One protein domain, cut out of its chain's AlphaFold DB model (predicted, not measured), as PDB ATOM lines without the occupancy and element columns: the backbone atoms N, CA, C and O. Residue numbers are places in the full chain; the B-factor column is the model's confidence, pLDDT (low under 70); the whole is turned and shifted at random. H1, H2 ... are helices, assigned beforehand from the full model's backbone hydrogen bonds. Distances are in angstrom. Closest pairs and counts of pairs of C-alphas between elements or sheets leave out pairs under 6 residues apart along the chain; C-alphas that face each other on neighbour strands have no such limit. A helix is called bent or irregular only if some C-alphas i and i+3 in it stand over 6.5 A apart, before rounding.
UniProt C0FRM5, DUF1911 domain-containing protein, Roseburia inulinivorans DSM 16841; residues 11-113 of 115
ATOM      1  N   LEU A  11      49.759  42.536 -25.103       91.12
ATOM      2  CA  LEU A  11      50.157  42.300 -26.496       91.12
ATOM      3  C   LEU A  11      51.675  42.218 -26.592       91.12
ATOM      4  O   LEU A  11      52.221  41.322 -27.234       91.12
ATOM      5  N   TYR A  12      52.351  43.139 -25.915       88.12
ATOM      6  CA  TYR A  12      53.799  43.163 -25.868       88.12
ATOM      7  C   TYR A  12      54.383  41.878 -25.263       88.12
ATOM      8  O   TYR A  12      55.262  41.263 -25.869       88.12
ATOM      9  N   ASN A  13      53.866  41.449 -24.108       87.19
ATOM     10  CA  ASN A  13      54.311  40.222 -23.443       87.19
ATOM     11  C   ASN A  13      54.028  38.988 -24.309       87.19
ATOM     12  O   ASN A  13      54.933  38.194 -24.531       87.19
ATOM     13  N   PHE A  14      52.832  38.881 -24.903       89.50
ATOM     14  CA  PHE A  14      52.491  37.780 -25.808       89.50
ATOM     15  C   PHE A  14      53.495  37.638 -26.963       89.50
ATOM     16  O   PHE A  14      53.947  36.532 -27.263       89.50
ATOM     17  N   LEU A  15      53.862  38.752 -27.607       90.00
ATOM     18  CA  LEU A  15      54.823  38.732 -28.710       90.00
ATOM     19  C   LEU A  15      56.229  38.343 -28.235       90.00
ATOM     20  O   LEU A  15      56.893  37.570 -28.921       90.00
ATOM     21  N   LEU A  16      56.679  38.828 -27.074       87.06
ATOM     22  CA  LEU A  16      57.989  38.470 -26.524       87.06
ATOM     23  C   LEU A  16      58.070  37.007 -26.084       87.06
ATOM     24  O   LEU A  16      58.995  36.310 -26.489       87.06
ATOM     25  N   ASP A  17      57.093  36.531 -25.316       85.31
ATOM     26  CA  ASP A  17      57.082  35.166 -24.782       85.31
ATOM     27  C   ASP A  17      57.082  34.134 -25.922       85.31
ATOM     28  O   ASP A  17      57.741  33.094 -25.850       85.31
ATOM     29  N   SER A  18      56.416  34.462 -27.037       84.94
ATOM     30  CA  SER A  18      56.405  33.624 -28.240       84.94
ATOM     31  C   SER A  18      57.779  33.461 -28.910       84.94
ATOM     32  O   SER A  18      57.987  32.477 -29.622       84.94
ATOM     33  N   LEU A  19      58.714  34.393 -28.688       83.44
ATOM     34  CA  LEU A  19      60.086  34.312 -29.204       83.44
ATOM     35  C   LEU A  19      60.966  33.407 -28.340       83.44
ATOM     36  O   LEU A  19      61.803  32.682 -28.877       83.44
ATOM     37  N   ASP A  20      60.764  33.445 -27.022       77.81
ATOM     38  CA  ASP A  20      61.576  32.708 -26.050       77.81
ATOM     39  C   ASP A  20      61.080  31.260 -25.839       77.81
ATOM     40  O   ASP A  20      61.775  30.438 -25.241       77.81
ATOM     41  N   GLY A  21      59.905  30.912 -26.379       67.50
ATOM     42  CA  GLY A  21      59.318  29.570 -26.285       67.50
ATOM     43  C   GLY A  21      58.780  29.227 -24.891       67.50
ATOM     44  O   GLY A  21      58.480  28.062 -24.617       67.50
ATOM     45  N   GLU A  22      58.665  30.224 -24.011       61.94
ATOM     46  CA  GLU A  22      58.093  30.078 -22.676       61.94
ATOM     47  C   GLU A  22      56.556  30.041 -22.740       61.94
ATOM     48  O   GLU A  22      55.920  30.596 -23.640       61.94
ATOM     49  N   GLN A  23      55.936  29.319 -21.798       56.03
ATOM     50  CA  GLN A  23      54.477  29.270 -21.704       56.03
ATOM     51  C   GLN A  23      53.931  30.617 -21.236       56.03
ATOM     52  O   GLN A  23      54.463  31.225 -20.313       56.03
ATOM     53  N   ILE A  24      52.826  31.024 -21.861       59.44
ATOM     54  CA  ILE A  24      52.160  32.311 -21.674       59.44
ATOM     55  C   ILE A  24      51.651  32.431 -20.226       59.44
ATOM     56  O   ILE A  24      50.524  32.028 -19.923       59.44
ATOM     57  N   GLU A  25      52.442  33.003 -19.318       55.34
ATOM     58  CA  GLU A  25      51.916  33.488 -18.042       55.34
ATOM     59  C   GLU A  25      51.287  34.857 -18.302       55.34
ATOM     60  O   GLU A  25      51.895  35.919 -18.189       55.34
ATOM     61  N   VAL A  26      50.048  34.812 -18.792       58.53
ATOM     62  CA  VAL A  26      49.381  35.992 -19.323       58.53
ATOM     63  C   VAL A  26      49.090  36.988 -18.204       58.53
ATOM     64  O   VAL A  26      48.115  36.854 -17.457       58.53
ATOM     65  N   SER A  27      49.866  38.062 -18.139       60.41
ATOM     66  CA  SER A  27      49.315  39.306 -17.625       60.41
ATOM     67  C   SER A  27      48.088  39.669 -18.461       60.41
ATOM     68  O   SER A  27      48.175  39.811 -19.677       60.41
ATOM     69  N   LYS A  28      46.926  39.805 -17.818       63.09
ATOM     70  CA  LYS A  28      45.681  40.222 -18.489       63.09
ATOM     71  C   LYS A  28      45.607  41.728 -18.728       63.09
ATOM     72  O   LYS A  28      44.648  42.190 -19.340       63.09
ATOM     73  N   GLU A  29      46.557  42.490 -18.199       82.81
ATOM     74  CA  GLU A  29      46.522  43.942 -18.266       82.81
ATOM     75  C   GLU A  29      46.966  44.407 -19.652       82.81
ATOM     76  O   GLU A  29      48.005  43.999 -20.162       82.81
ATOM     77  N   MET A  30      46.146  45.240 -20.282       87.62
ATOM     78  CA  MET A  30      46.405  45.807 -21.599       87.62
ATOM     79  C   MET A  30      46.399  47.322 -21.460       87.62
ATOM     80  O   MET A  30      45.436  47.883 -20.937       87.62
ATOM     81  N   LEU A  31      47.450  47.984 -21.938       89.75
ATOM     82  CA  LEU A  31      47.571  49.438 -21.828       89.75
ATOM     83  C   LEU A  31      46.656  50.164 -22.815       89.75
ATOM     84  O   LEU A  31      46.179  51.259 -22.529       89.75
ATOM     85  N   PHE A  32      46.376  49.535 -23.960       87.88
ATOM     86  CA  PHE A  32      45.562  50.110 -25.033       87.88
ATOM     87  C   PHE A  32      44.405  49.174 -25.429       87.88
ATOM     88  O   PHE A  32      44.364  48.668 -26.555       87.88
ATOM     89  N   PRO A  33      43.439  48.926 -24.523       89.50
ATOM     90  CA  PRO A  33      42.344  47.988 -24.768       89.50
ATOM     91  C   PRO A  33      41.477  48.386 -25.963       89.50
ATOM     92  O   PRO A  33      41.073  47.517 -26.736       89.50
ATOM     93  N   ASN A  34      41.246  49.683 -26.174       87.06
ATOM     94  CA  ASN A  34      40.457  50.169 -27.311       87.06
ATOM     95  C   ASN A  34      41.093  49.815 -28.661       87.06
ATOM     96  O   ASN A  34      40.373  49.607 -29.631       87.06
ATOM     97  N   SER A  35      42.423  49.711 -28.712       88.56
ATOM     98  CA  SER A  35      43.149  49.373 -29.932       88.56
ATOM     99  C   SER A  35      43.306  47.865 -30.095       88.56
ATOM    100  O   SER A  35      43.096  47.358 -31.185       88.56
ATOM    101  N   PHE A  36      43.650  47.118 -29.037       92.00
ATOM    102  CA  PHE A  36      44.157  45.745 -29.200       92.00
ATOM    103  C   PHE A  36      43.274  44.630 -28.623       92.00
ATOM    104  O   PHE A  36      43.625  43.455 -28.752       92.00
ATOM    105  N   THR A  37      42.097  44.932 -28.060       93.44
ATOM    106  CA  THR A  37      41.206  43.880 -27.522       93.44
ATOM    107  C   THR A  37      40.815  42.848 -28.586       93.44
ATOM    108  O   THR A  37      40.755  41.655 -28.293       93.44
ATOM    109  N   THR A  38      40.588  43.256 -29.840       96.38
ATOM    110  CA  THR A  38      40.267  42.298 -30.913       96.38
ATOM    111  C   THR A  38      41.423  41.318 -31.165       96.38
ATOM    112  O   THR A  38      41.159  40.135 -31.362       96.38
ATOM    113  N   LEU A  39      42.687  41.744 -31.064       95.88
ATOM    114  CA  LEU A  39      43.845  40.846 -31.193       95.88
ATOM    115  C   LEU A  39      43.945  39.844 -30.038       95.88
ATOM    116  O   LEU A  39      44.261  38.678 -30.261       95.88
ATOM    117  N   GLN A  40      43.602  40.256 -28.816       94.38
ATOM    118  CA  GLN A  40      43.501  39.324 -27.691       94.38
ATOM    119  C   GLN A  40      42.465  38.233 -27.949       94.38
ATOM    120  O   GLN A  40      42.712  37.054 -27.695       94.38
ATOM    121  N   ARG A  41      41.329  38.606 -28.537       95.69
ATOM    122  CA  ARG A  41      40.307  37.642 -28.944       95.69
ATOM    123  C   ARG A  41      40.808  36.696 -30.034       95.69
ATOM    124  O   ARG A  41      40.521  35.511 -29.951       95.69
ATOM    125  N   VAL A  42      41.613  37.164 -30.997       97.00
ATOM    126  CA  VAL A  42      42.251  36.286 -32.007       97.00
ATOM    127  C   VAL A  42      43.077  35.183 -31.338       97.00
ATOM    128  O   VAL A  42      43.059  34.038 -31.792       97.00
ATOM    129  N   VAL A  43      43.783  35.492 -30.247       94.12
ATOM    130  CA  VAL A  43      44.591  34.497 -29.529       94.12
ATOM    131  C   VAL A  43      43.715  33.423 -28.879       94.12
ATOM    132  O   VAL A  43      43.993  32.236 -29.056       94.12
ATOM    133  N   TYR A  44      42.628  33.805 -28.206       92.88
ATOM    134  CA  TYR A  44      41.847  32.881 -27.368       92.88
ATOM    135  C   TYR A  44      40.576  32.296 -28.003       92.88
ATOM    136  O   TYR A  44      40.104  31.267 -27.532       92.88
ATOM    137  N   GLU A  45      40.012  32.910 -29.044       95.62
ATOM    138  CA  GLU A  45      38.767  32.459 -29.690       95.62
ATOM    139  C   GLU A  45      39.041  31.639 -30.965       95.62
ATOM    140  O   GLU A  45      40.099  31.754 -31.582       95.62
ATOM    141  N   GLU A  46      38.085  30.804 -31.382       94.88
ATOM    142  CA  GLU A  46      38.226  29.909 -32.547       94.88
ATOM    143  C   GLU A  46      38.074  30.633 -33.899       94.88
ATOM    144  O   GLU A  46      38.707  30.273 -34.891       94.88
ATOM    145  N   ASN A  47      37.271  31.699 -33.954       96.94
ATOM    146  CA  ASN A  47      36.961  32.497 -35.150       96.94
ATOM    147  C   ASN A  47      38.076  33.505 -35.497       96.94
ATOM    148  O   ASN A  47      37.848  34.704 -35.692       96.94
ATOM    149  N   LYS A  48      39.322  33.019 -35.537       97.56
ATOM    150  CA  LYS A  48      40.531  33.848 -35.642       97.56
ATOM    151  C   LYS A  48      40.571  34.690 -36.917       97.56
ATOM    152  O   LYS A  48      40.963  35.853 -36.871       97.56
ATOM    153  N   ILE A  49      40.138  34.125 -38.047       98.00
ATOM    154  CA  ILE A  49      40.145  34.819 -39.342       98.00
ATOM    155  C   ILE A  49      39.123  35.949 -39.379       98.00
ATOM    156  O   ILE A  49      39.465  37.049 -39.815       98.00
ATOM    157  N   GLU A  50      37.891  35.728 -38.911       98.06
ATOM    158  CA  GLU A  50      36.900  36.805 -38.853       98.06
ATOM    159  C   GLU A  50      37.362  37.940 -37.936       98.06
ATOM    160  O   GLU A  50      37.182  39.114 -38.265       98.06
ATOM    161  N   LEU A  51      37.998  37.601 -36.812       98.50
ATOM    162  CA  LEU A  51      38.527  38.582 -35.869       98.50
ATOM    163  C   LEU A  51      39.704  39.376 -36.446       98.50
ATOM    164  O   LEU A  51      39.719  40.597 -36.304       98.50
ATOM    165  N   LEU A  52      40.637  38.730 -37.152       98.19
ATOM    166  CA  LEU A  52      41.723  39.428 -37.847       98.19
ATOM    167  C   LEU A  52      41.187  40.358 -38.941       98.19
ATOM    168  O   LEU A  52      41.598  41.514 -39.005       98.19
ATOM    169  N   LYS A  53      40.217  39.910 -39.753       97.75
ATOM    170  CA  LYS A  53      39.561  40.781 -40.749       97.75
ATOM    171  C   LYS A  53      38.892  41.982 -40.090       97.75
ATOM    172  O   LYS A  53      39.028  43.099 -40.579       97.75
ATOM    173  N   LYS A  54      38.170  41.762 -38.985       97.12
ATOM    174  CA  LYS A  54      37.540  42.843 -38.220       97.12
ATOM    175  C   LYS A  54      38.589  43.847 -37.746       97.12
ATOM    176  O   LYS A  54      38.403  45.043 -37.945       97.12
ATOM    177  N   TYR A  55      39.676  43.358 -37.154       97.31
ATOM    178  CA  TYR A  55      40.756  44.198 -36.654       97.31
ATOM    179  C   TYR A  55      41.357  45.073 -37.760       97.31
ATOM    180  O   TYR A  55      41.398  46.292 -37.633       97.31
ATOM    181  N   LEU A  56      41.747  44.459 -38.878       96.75
ATOM    182  CA  LEU A  56      42.382  45.154 -40.000       96.75
ATOM    183  C   LEU A  56      41.474  46.220 -40.624       96.75
ATOM    184  O   LEU A  56      41.943  47.307 -40.954       96.75
ATOM    185  N   ASN A  57      40.181  45.921 -40.763       95.25
ATOM    186  CA  ASN A  57      39.237  46.814 -41.435       95.25
ATOM    187  C   ASN A  57      38.713  47.943 -40.538       95.25
ATOM    188  O   ASN A  57      38.396  49.012 -41.053       95.25
ATOM    189  N   ASN A  58      38.595  47.710 -39.227       93.25
ATOM    190  CA  ASN A  58      37.884  48.626 -38.329       93.25
ATOM    191  C   ASN A  58      38.782  49.212 -37.228       93.25
ATOM    192  O   ASN A  58      38.616  50.371 -36.848       93.25
ATOM    193  N   ASP A  59      39.727  48.426 -36.713       92.88
ATOM    194  CA  ASP A  59      40.435  48.745 -35.469       92.88
ATOM    195  C   ASP A  59      41.872  49.254 -35.723       92.88
ATOM    196  O   ASP A  59      42.396  50.018 -34.915       92.88
ATOM    197  N   TRP A  60      42.515  48.858 -36.831       93.25
ATOM    198  CA  TRP A  60      43.928  49.167 -37.100       93.25
ATOM    199  C   TRP A  60      44.179  50.614 -37.548       93.25
ATOM    200  O   TRP A  60      44.871  51.373 -36.870       93.25
ATOM    201  N   TYR A  61      43.643  51.006 -38.706       92.12
ATOM    202  CA  TYR A  61      43.877  52.329 -39.287       92.12
ATOM    203  C   TYR A  61      42.613  53.190 -39.191       92.12
ATOM    204  O   TYR A  61      41.827  53.266 -40.133       92.12
ATOM    205  N   ASN A  62      42.416  53.821 -38.032       88.06
ATOM    206  CA  ASN A  62      41.290  54.713 -37.734       88.06
ATOM    207  C   ASN A  62      41.770  55.987 -37.023       88.06
ATOM    208  O   ASN A  62      42.910  56.054 -36.592       88.06
ATOM    209  N   GLU A  63      40.911  56.997 -36.886       85.50
ATOM    210  CA  GLU A  63      41.289  58.308 -36.324       85.50
ATOM    211  C   GLU A  63      41.774  58.253 -34.866       85.50
ATOM    212  O   GLU A  63      42.535  59.120 -34.438       85.50
ATOM    213  N   ASP A  64      41.375  57.218 -34.124       80.50
ATOM    214  CA  ASP A  64      41.789  56.981 -32.740       80.50
ATOM    215  C   ASP A  64      43.155  56.278 -32.646       80.50
ATOM    216  O   ASP A  64      43.727  56.158 -31.556       80.50
ATOM    217  N   CYS A  65      43.708  55.804 -33.768       78.00
ATOM    218  CA  CYS A  65      45.003  55.147 -33.782       78.00
ATOM    219  C   CYS A  65      46.140  56.175 -33.815       78.00
ATOM    220  O   CYS A  65      46.144  57.141 -34.577       78.00
ATOM    221  N   GLY A  66      47.180  55.941 -33.007       73.38
ATOM    222  CA  GLY A  66      48.343  56.834 -32.949       73.38
ATOM    223  C   GLY A  66      49.126  56.940 -34.268       73.38
ATOM    224  O   GLY A  66      49.966  57.826 -34.408       73.38
ATOM    225  N   CYS A  67      48.870  56.048 -35.235       77.94
ATOM    226  CA  CYS A  67      49.463  56.088 -36.571       77.94
ATOM    227  C   CYS A  67      48.580  56.753 -37.636       77.94
ATOM    228  O   CYS A  67      49.027  56.890 -38.785       77.94
ATOM    229  N   TYR A  68      47.371  57.208 -37.285       87.50
ATOM    230  CA  TYR A  68      46.493  57.890 -38.225       87.50
ATOM    231  C   TYR A  68      47.176  59.136 -38.768       87.50
ATOM    232  O   TYR A  68      47.722  59.953 -38.029       87.50
ATOM    233  N   GLU A  69      47.228  59.227 -40.095       91.81
ATOM    234  CA  GLU A  69      47.934  60.295 -40.806       91.81
ATOM    235  C   GLU A  69      49.383  60.572 -40.349       91.81
ATOM    236  O   GLU A  69      49.936  61.629 -40.650       91.81
ATOM    237  N   ALA A  70      50.062  59.610 -39.709       90.06
ATOM    238  CA  ALA A  70      51.430  59.797 -39.217       90.06
ATOM    239  C   ALA A  70      52.424  60.178 -40.333       90.06
ATOM    240  O   ALA A  70      53.389  60.895 -40.080       90.06
ATOM    241  N   HIS A  71      52.159  59.775 -41.582       91.56
ATOM    242  CA  HIS A  71      52.920  60.168 -42.778       91.56
ATOM    243  C   HIS A  71      52.856  61.674 -43.097       91.56
ATOM    244  O   HIS A  71      53.716  62.185 -43.810       91.56
ATOM    245  N   LYS A  72      51.851  62.392 -42.579       93.19
ATOM    246  CA  LYS A  72      51.724  63.854 -42.688       93.19
ATOM    247  C   LYS A  72      52.432  64.582 -41.544       93.19
ATOM    248  O   LYS A  72      52.620  65.798 -41.609       93.19
ATOM    249  N   SER A  73      52.811  63.865 -40.485       90.38
ATOM    250  CA  SER A  73      53.482  64.448 -39.328       90.38
ATOM    251  C   SER A  73      54.913  64.864 -39.664       90.38
ATOM    252  O   SER A  73      55.654  64.157 -40.341       90.38
ATOM    253  N   LYS A  74      55.347  65.997 -39.104       93.19
ATOM    254  CA  LYS A  74      56.741  66.467 -39.193       93.19
ATOM    255  C   LYS A  74      57.684  65.751 -38.215       93.19
ATOM    256  O   LYS A  74      58.877  66.034 -38.209       93.19
ATOM    257  N   GLN A  75      57.159  64.869 -37.365       89.94
ATOM    258  CA  GLN A  75      57.897  64.243 -36.261       89.94
ATOM    259  C   GLN A  75      58.592  62.921 -36.641       89.94
ATOM    260  O   GLN A  75      59.115  62.252 -35.758       89.94
ATOM    261  N   ASN A  76      58.616  62.534 -37.926       86.62
ATOM    262  CA  ASN A  76      59.188  61.260 -38.404       86.62
ATOM    263  C   ASN A  76      58.672  60.027 -37.636       86.62
ATOM    264  O   ASN A  76      59.413  59.092 -37.355       86.62
ATOM    265  N   ILE A  77      57.382  60.036 -37.304       88.06
ATOM    266  CA  ILE A  77      56.703  58.978 -36.539       88.06
ATOM    267  C   ILE A  77      56.011  57.938 -37.433       88.06
ATOM    268  O   ILE A  77      55.327  57.048 -36.940       88.06
ATOM    269  N   TYR A  78      56.153  58.057 -38.755       89.81
ATOM    270  CA  TYR A  78      55.542  57.141 -39.708       89.81
ATOM    271  C   TYR A  78      56.387  55.879 -39.883       89.81
ATOM    272  O   TYR A  78      57.531  55.948 -40.327       89.81
ATOM    273  N   TYR A  79      55.792  54.728 -39.580       88.50
ATOM    274  CA  TYR A  79      56.428  53.410 -39.672       88.50
ATOM    275  C   TYR A  79      55.766  52.488 -40.711       88.50
ATOM    276  O   TYR A  79      56.037  51.290 -40.746       88.50
ATOM    277  N   GLY A  80      54.922  53.041 -41.587       91.94
ATOM    278  CA  GLY A  80      54.178  52.287 -42.596       91.94
ATOM    279  C   GLY A  80      52.683  52.196 -42.295       91.94
ATOM    280  O   GLY A  80      52.204  52.689 -41.278       91.94
ATOM    281  N   TYR A  81      51.943  51.575 -43.214       93.44
ATOM    282  CA  TYR A  81      50.517  51.269 -43.039       93.44
ATOM    283  C   TYR A  81      50.267  49.825 -42.584       93.44
ATOM    284  O   TYR A  81      49.127  49.449 -42.327       93.44
ATOM    285  N   TRP A  82      51.311  49.001 -42.522       95.38
ATOM    286  CA  TRP A  82      51.191  47.574 -42.242       95.38
ATOM    287  C   TRP A  82      50.926  47.308 -40.765       95.38
ATOM    288  O   TRP A  82      51.659  47.802 -39.913       95.38
ATOM    289  N   SER A  83      49.926  46.474 -40.490       95.81
ATOM    290  CA  SER A  83      49.683  45.908 -39.164       95.81
ATOM    291  C   SER A  83      50.662  44.760 -38.922       95.81
ATOM    292  O   SER A  83      50.439  43.611 -39.322       95.81
ATOM    293  N   PHE A  84      51.799  45.080 -38.309       95.62
ATOM    294  CA  PHE A  84      52.835  44.091 -38.011       95.62
ATOM    295  C   PHE A  84      52.364  43.101 -36.945       95.62
ATOM    296  O   PHE A  84      52.637  41.908 -37.048       95.62
ATOM    297  N   GLU A  85      51.617  43.577 -35.954       95.38
ATOM    298  CA  GLU A  85      51.062  42.773 -34.871       95.38
ATOM    299  C   GLU A  85      50.025  41.750 -35.358       95.38
ATOM    300  O   GLU A  85      50.075  40.602 -34.912       95.38
ATOM    301  N   ALA A  86      49.156  42.090 -36.321       97.38
ATOM    302  CA  ALA A  86      48.230  41.113 -36.903       97.38
ATOM    303  C   ALA A  86      48.982  40.002 -37.650       97.38
ATOM    304  O   ALA A  86      48.678  38.821 -37.468       97.38
ATOM    305  N   GLY A  87      49.990  40.368 -38.449       97.44
ATOM    306  CA  GLY A  87      50.832  39.399 -39.156       97.44
ATOM    307  C   GLY A  87      51.647  38.516 -38.206       97.44
ATOM    308  O   GLY A  87      51.720  37.301 -38.391       97.44
ATOM    309  N   ALA A  88      52.217  39.101 -37.150       96.44
ATOM    310  CA  ALA A  88      52.962  38.361 -36.138       96.44
ATOM    311  C   ALA A  88      52.072  37.338 -35.419       96.44
ATOM    312  O   ALA A  88      52.447  36.171 -35.331       96.44
ATOM    313  N   ILE A  89      50.873  37.736 -34.975       96.50
ATOM    314  CA  ILE A  89      49.916  36.830 -34.322       96.50
ATOM    315  C   ILE A  89      49.520  35.682 -35.253       96.50
ATOM    316  O   ILE A  89      49.527  34.527 -34.825       96.50
ATOM    317  N   ALA A  90      49.217  35.971 -36.523       97.38
ATOM    318  CA  ALA A  90      48.887  34.936 -37.498       97.38
ATOM    319  C   ALA A  90      50.019  33.914 -37.668       97.38
ATOM    320  O   ALA A  90      49.763  32.706 -37.634       97.38
ATOM    321  N   LYS A  91      51.269  34.389 -37.746       95.25
ATOM    322  CA  LYS A  91      52.461  33.540 -37.862       95.25
ATOM    323  C   LYS A  91      52.719  32.706 -36.607       95.25
ATOM    324  O   LYS A  91      52.925  31.499 -36.711       95.25
ATOM    325  N   ILE A  92      52.674  33.328 -35.428       93.75
ATOM    326  CA  ILE A  92      52.892  32.670 -34.127       93.75
ATOM    327  C   ILE A  92      51.876  31.540 -33.922       93.75
ATOM    328  O   ILE A  92      52.242  30.429 -33.540       93.75
ATOM    329  N   LEU A  93      50.602  31.807 -34.218       93.94
ATOM    330  CA  LEU A  93      49.507  30.855 -34.030       93.94
ATOM    331  C   LEU A  93      49.327  29.879 -35.204       93.94
ATOM    332  O   LEU A  93      48.436  29.031 -35.143       93.94
ATOM    333  N   LYS A  94      50.151  29.979 -36.258       94.94
ATOM    334  CA  LYS A  94      50.069  29.157 -37.481       94.94
ATOM    335  C   LYS A  94      48.660  29.146 -38.090       94.94
ATOM    336  O   LYS A  94      48.130  28.097 -38.460       94.94
ATOM    337  N   ILE A  95      48.034  30.318 -38.147       96.56
ATOM    338  CA  ILE A  95      46.689  30.483 -38.704       96.56
ATOM    339  C   ILE A  95      46.762  30.322 -40.226       96.56
ATOM    340  O   ILE A  95      47.613  30.929 -40.863       96.56
ATOM    341  N   ASN A  96      45.837  29.560 -40.824       96.75
ATOM    342  CA  ASN A  96      45.648  29.578 -42.277       96.75
ATOM    343  C   ASN A  96      44.992  30.903 -42.699       96.75
ATOM    344  O   ASN A  96      43.768  31.035 -42.721       96.75
ATOM    345  N   ASP A  97      45.829  31.875 -43.027       97.00
ATOM    346  CA  ASP A  97      45.506  33.268 -43.318       97.00
ATOM    347  C   ASP A  97      45.378  33.566 -44.819       97.00
ATOM    348  O   ASP A  97      45.317  34.728 -45.211       97.00
ATOM    349  N   THR A  98      45.263  32.539 -45.670       96.88
ATOM    350  CA  THR A  98      45.116  32.693 -47.133       96.88
ATOM    351  C   THR A  98      44.017  33.700 -47.505       96.88
ATOM    352  O   THR A  98      44.142  34.456 -48.466       96.88
ATOM    353  N   GLN A  99      42.938  33.757 -46.715       96.69
ATOM    354  CA  GLN A  99      41.823  34.687 -46.931       96.69
ATOM    355  C   GLN A  99      42.138  36.158 -46.607       96.69
ATOM    356  O   GLN A  99      41.310  37.023 -46.893       96.69
ATOM    357  N   LEU A 100      43.266  36.439 -45.956       97.56
ATOM    358  CA  LEU A 100      43.721  37.782 -45.602       97.56
ATOM    359  C   LEU A 100      44.667  38.376 -46.647       97.56
ATOM    360  O   LEU A 100      44.996  39.552 -46.541       97.56
ATOM    361  N   ARG A 101      45.074  37.599 -47.662       96.69
ATOM    362  CA  ARG A 101      46.067  37.999 -48.670       96.69
ATOM    363  C   ARG A 101      45.819  39.376 -49.277       96.69
ATOM    364  O   ARG A 101      46.742  40.176 -49.365       96.69
ATOM    365  N   ASP A 102      44.572  39.644 -49.649       96.00
ATOM    366  CA  ASP A 102      44.172  40.898 -50.293       96.00
ATOM    367  C   ASP A 102      43.536  41.895 -49.305       96.00
ATOM    368  O   ASP A 102      42.954  42.901 -49.709       96.00
ATOM    369  N   THR A 103      43.601  41.618 -47.996       97.25
ATOM    370  CA  THR A 103      43.073  42.527 -46.970       97.25
ATOM    371  C   THR A 103      44.042  43.684 -46.775       97.25
ATOM    372  O   THR A 103      45.235  43.489 -46.538       97.25
ATOM    373  N   GLN A 104      43.520  44.907 -46.858       96.31
ATOM    374  CA  GLN A 104      44.321  46.109 -46.675       96.31
ATOM    375  C   GLN A 104      45.042  46.076 -45.320       96.31
ATOM    376  O   GLN A 104      44.492  45.616 -44.321       96.31
ATOM    377  N   TYR A 105      46.286  46.559 -45.305       96.38
ATOM    378  CA  TYR A 105      47.165  46.609 -44.130       96.38
ATOM    379  C   TYR A 105      47.680  45.262 -43.615       96.38
ATOM    380  O   TYR A 105      48.565  45.265 -42.758       96.38
ATOM    381  N   TYR A 106      47.209  44.129 -44.147       98.06
ATOM    382  CA  TYR A 106      47.746  42.825 -43.780       98.06
ATOM    383  C   TYR A 106      49.066  42.548 -44.509       98.06
ATOM    384  O   TYR A 106      49.097  42.549 -45.742       98.06
ATOM    385  N   PRO A 107      50.171  42.281 -43.796       97.25
ATOM    386  CA  PRO A 107      51.465  42.098 -44.435       97.25
ATOM    387  C   PRO A 107      51.693  40.652 -44.915       97.25
ATOM    388  O   PRO A 107      52.644  39.992 -44.491       97.25
ATOM    389  N   TYR A 108      50.831  40.157 -45.808       97.38
ATOM    390  CA  TYR A 108      50.801  38.749 -46.233       97.38
ATOM    391  C   TYR A 108      52.171  38.219 -46.687       97.38
ATOM    392  O   TYR A 108      52.656  37.217 -46.164       97.38
ATOM    393  N   ASP A 109      52.840  38.925 -47.601       95.81
ATOM    394  CA  ASP A 109      54.125  38.479 -48.156       95.81
ATOM    395  C   ASP A 109      55.242  38.420 -47.101       95.81
ATOM    396  O   ASP A 109      56.143  37.589 -47.187       95.81
ATOM    397  N   MET A 110      55.191  39.280 -46.077       94.69
ATOM    398  CA  MET A 110      56.163  39.270 -44.979       94.69
ATOM    399  C   MET A 110      55.884  38.135 -43.991       94.69
ATOM    400  O   MET A 110      56.828  37.520 -43.490       94.69
ATOM    401  N   VAL A 111      54.608  37.827 -43.737       96.12
ATOM    402  CA  VAL A 111      54.211  36.654 -42.942       96.12
ATOM    403  C   VAL A 111      54.740  35.373 -43.588       96.12
ATOM    404  O   VAL A 111      55.322  34.552 -42.885       96.12
ATOM    405  N   HIS A 112      54.679  35.269 -44.916       95.94
ATOM    406  CA  HIS A 112      55.117  34.088 -45.672       95.94
ATOM    407  C   HIS A 112      56.584  34.149 -46.133       95.94
ATOM    408  O   HIS A 112      57.058  33.300 -46.892       95.94
ATOM    409  N   TYR A 113      57.347  35.156 -45.698       92.94
ATOM    410  CA  TYR A 113      58.749  35.271 -46.083       92.94
ATOM    411  C   TYR A 113      59.592  34.169 -45.430       92.94
ATOM    412  O   TYR A 113      59.614  34.042 -44.201       92.94
TER     413      TYR A 113
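AT A GLANCE: This is residues 11 to 113 of the 115 residues of the protein "DUF1911 domain-containing protein" of Roseburia inulinivorans DSM 16841 (UniProt C0FRM5). Helices H2 and H3 fold back on each other as a helical hairpin, and H4 runs nearly in line with both, the three making a loose triangle. H1 lies slantwise on one side of H4 and short H5 on the other, while the long loop of residues 61 to 83 reaches away at one end as far as Lys 74. The printed part has 103 residues with five named helices, H1 to H5 in chain order, and no named strand; the class is all helix, though the helices hold 48 residues, under half. It is compact, with a radius of gyration of the C-alphas of 13.9 A and spans of 41 by 30 by 23 A.

HOW THE PARTS SIT: H1, residues 11 to 20, and H4, residues 84 to 92, only just touch, with 3 pairs of C-alphas within 8 A; the closest are Ser 18 and Ile 92, 6.9 A, at a steep tilt of 42 degrees. H2, residues 33 to 44, and H3, residues 48 to 60, form a hairpin and touch, closest at the C-alphas of Val 42 and Lys 48, 4.7 A, at a shallow tilt of 12 degrees, opposite ways. H2, with residues 39 to 43 alone, only just touches H4 with 3 such pairs, closest at the C-alphas of Leu 39 and Ala 86, 7.2 A. H5, residues 108 to 111, touches H4, closest at the C-alphas of Gly 87 and Val 111, 5.8 A. H1 and H5 are apart. Every O i to N i+4 pair is within hydrogen-bond range in H4, against 5 of 6 in H1, 6 of 8 in H2 and 8 of 9 in H3; H5 is too short for such a pair.

IN THESE COORDINATES: H1 begins at C-alpha 11 (50.157, 42.300, -26.496) and measures 14.9 A. H2 measures 15.3 A and is irregular, C-alphas 35 and 38 being 7.7 A apart; H3 measures 15.8 A and is only just irregular, C-alphas 57 and 60 being 6.8 A apart. H4 measures 12.1 A, and H5, 5.2 A, ends at C-alpha 111 (54.211, 36.654, -42.942).

THE WHOLE: The C-alphas farthest apart, of Glu 46 and Lys 74, are 41.5 A apart. The printed part has no cut; the link H2 to H3 is tight and the others are long. Residues 21 to 28 have pLDDT under 70.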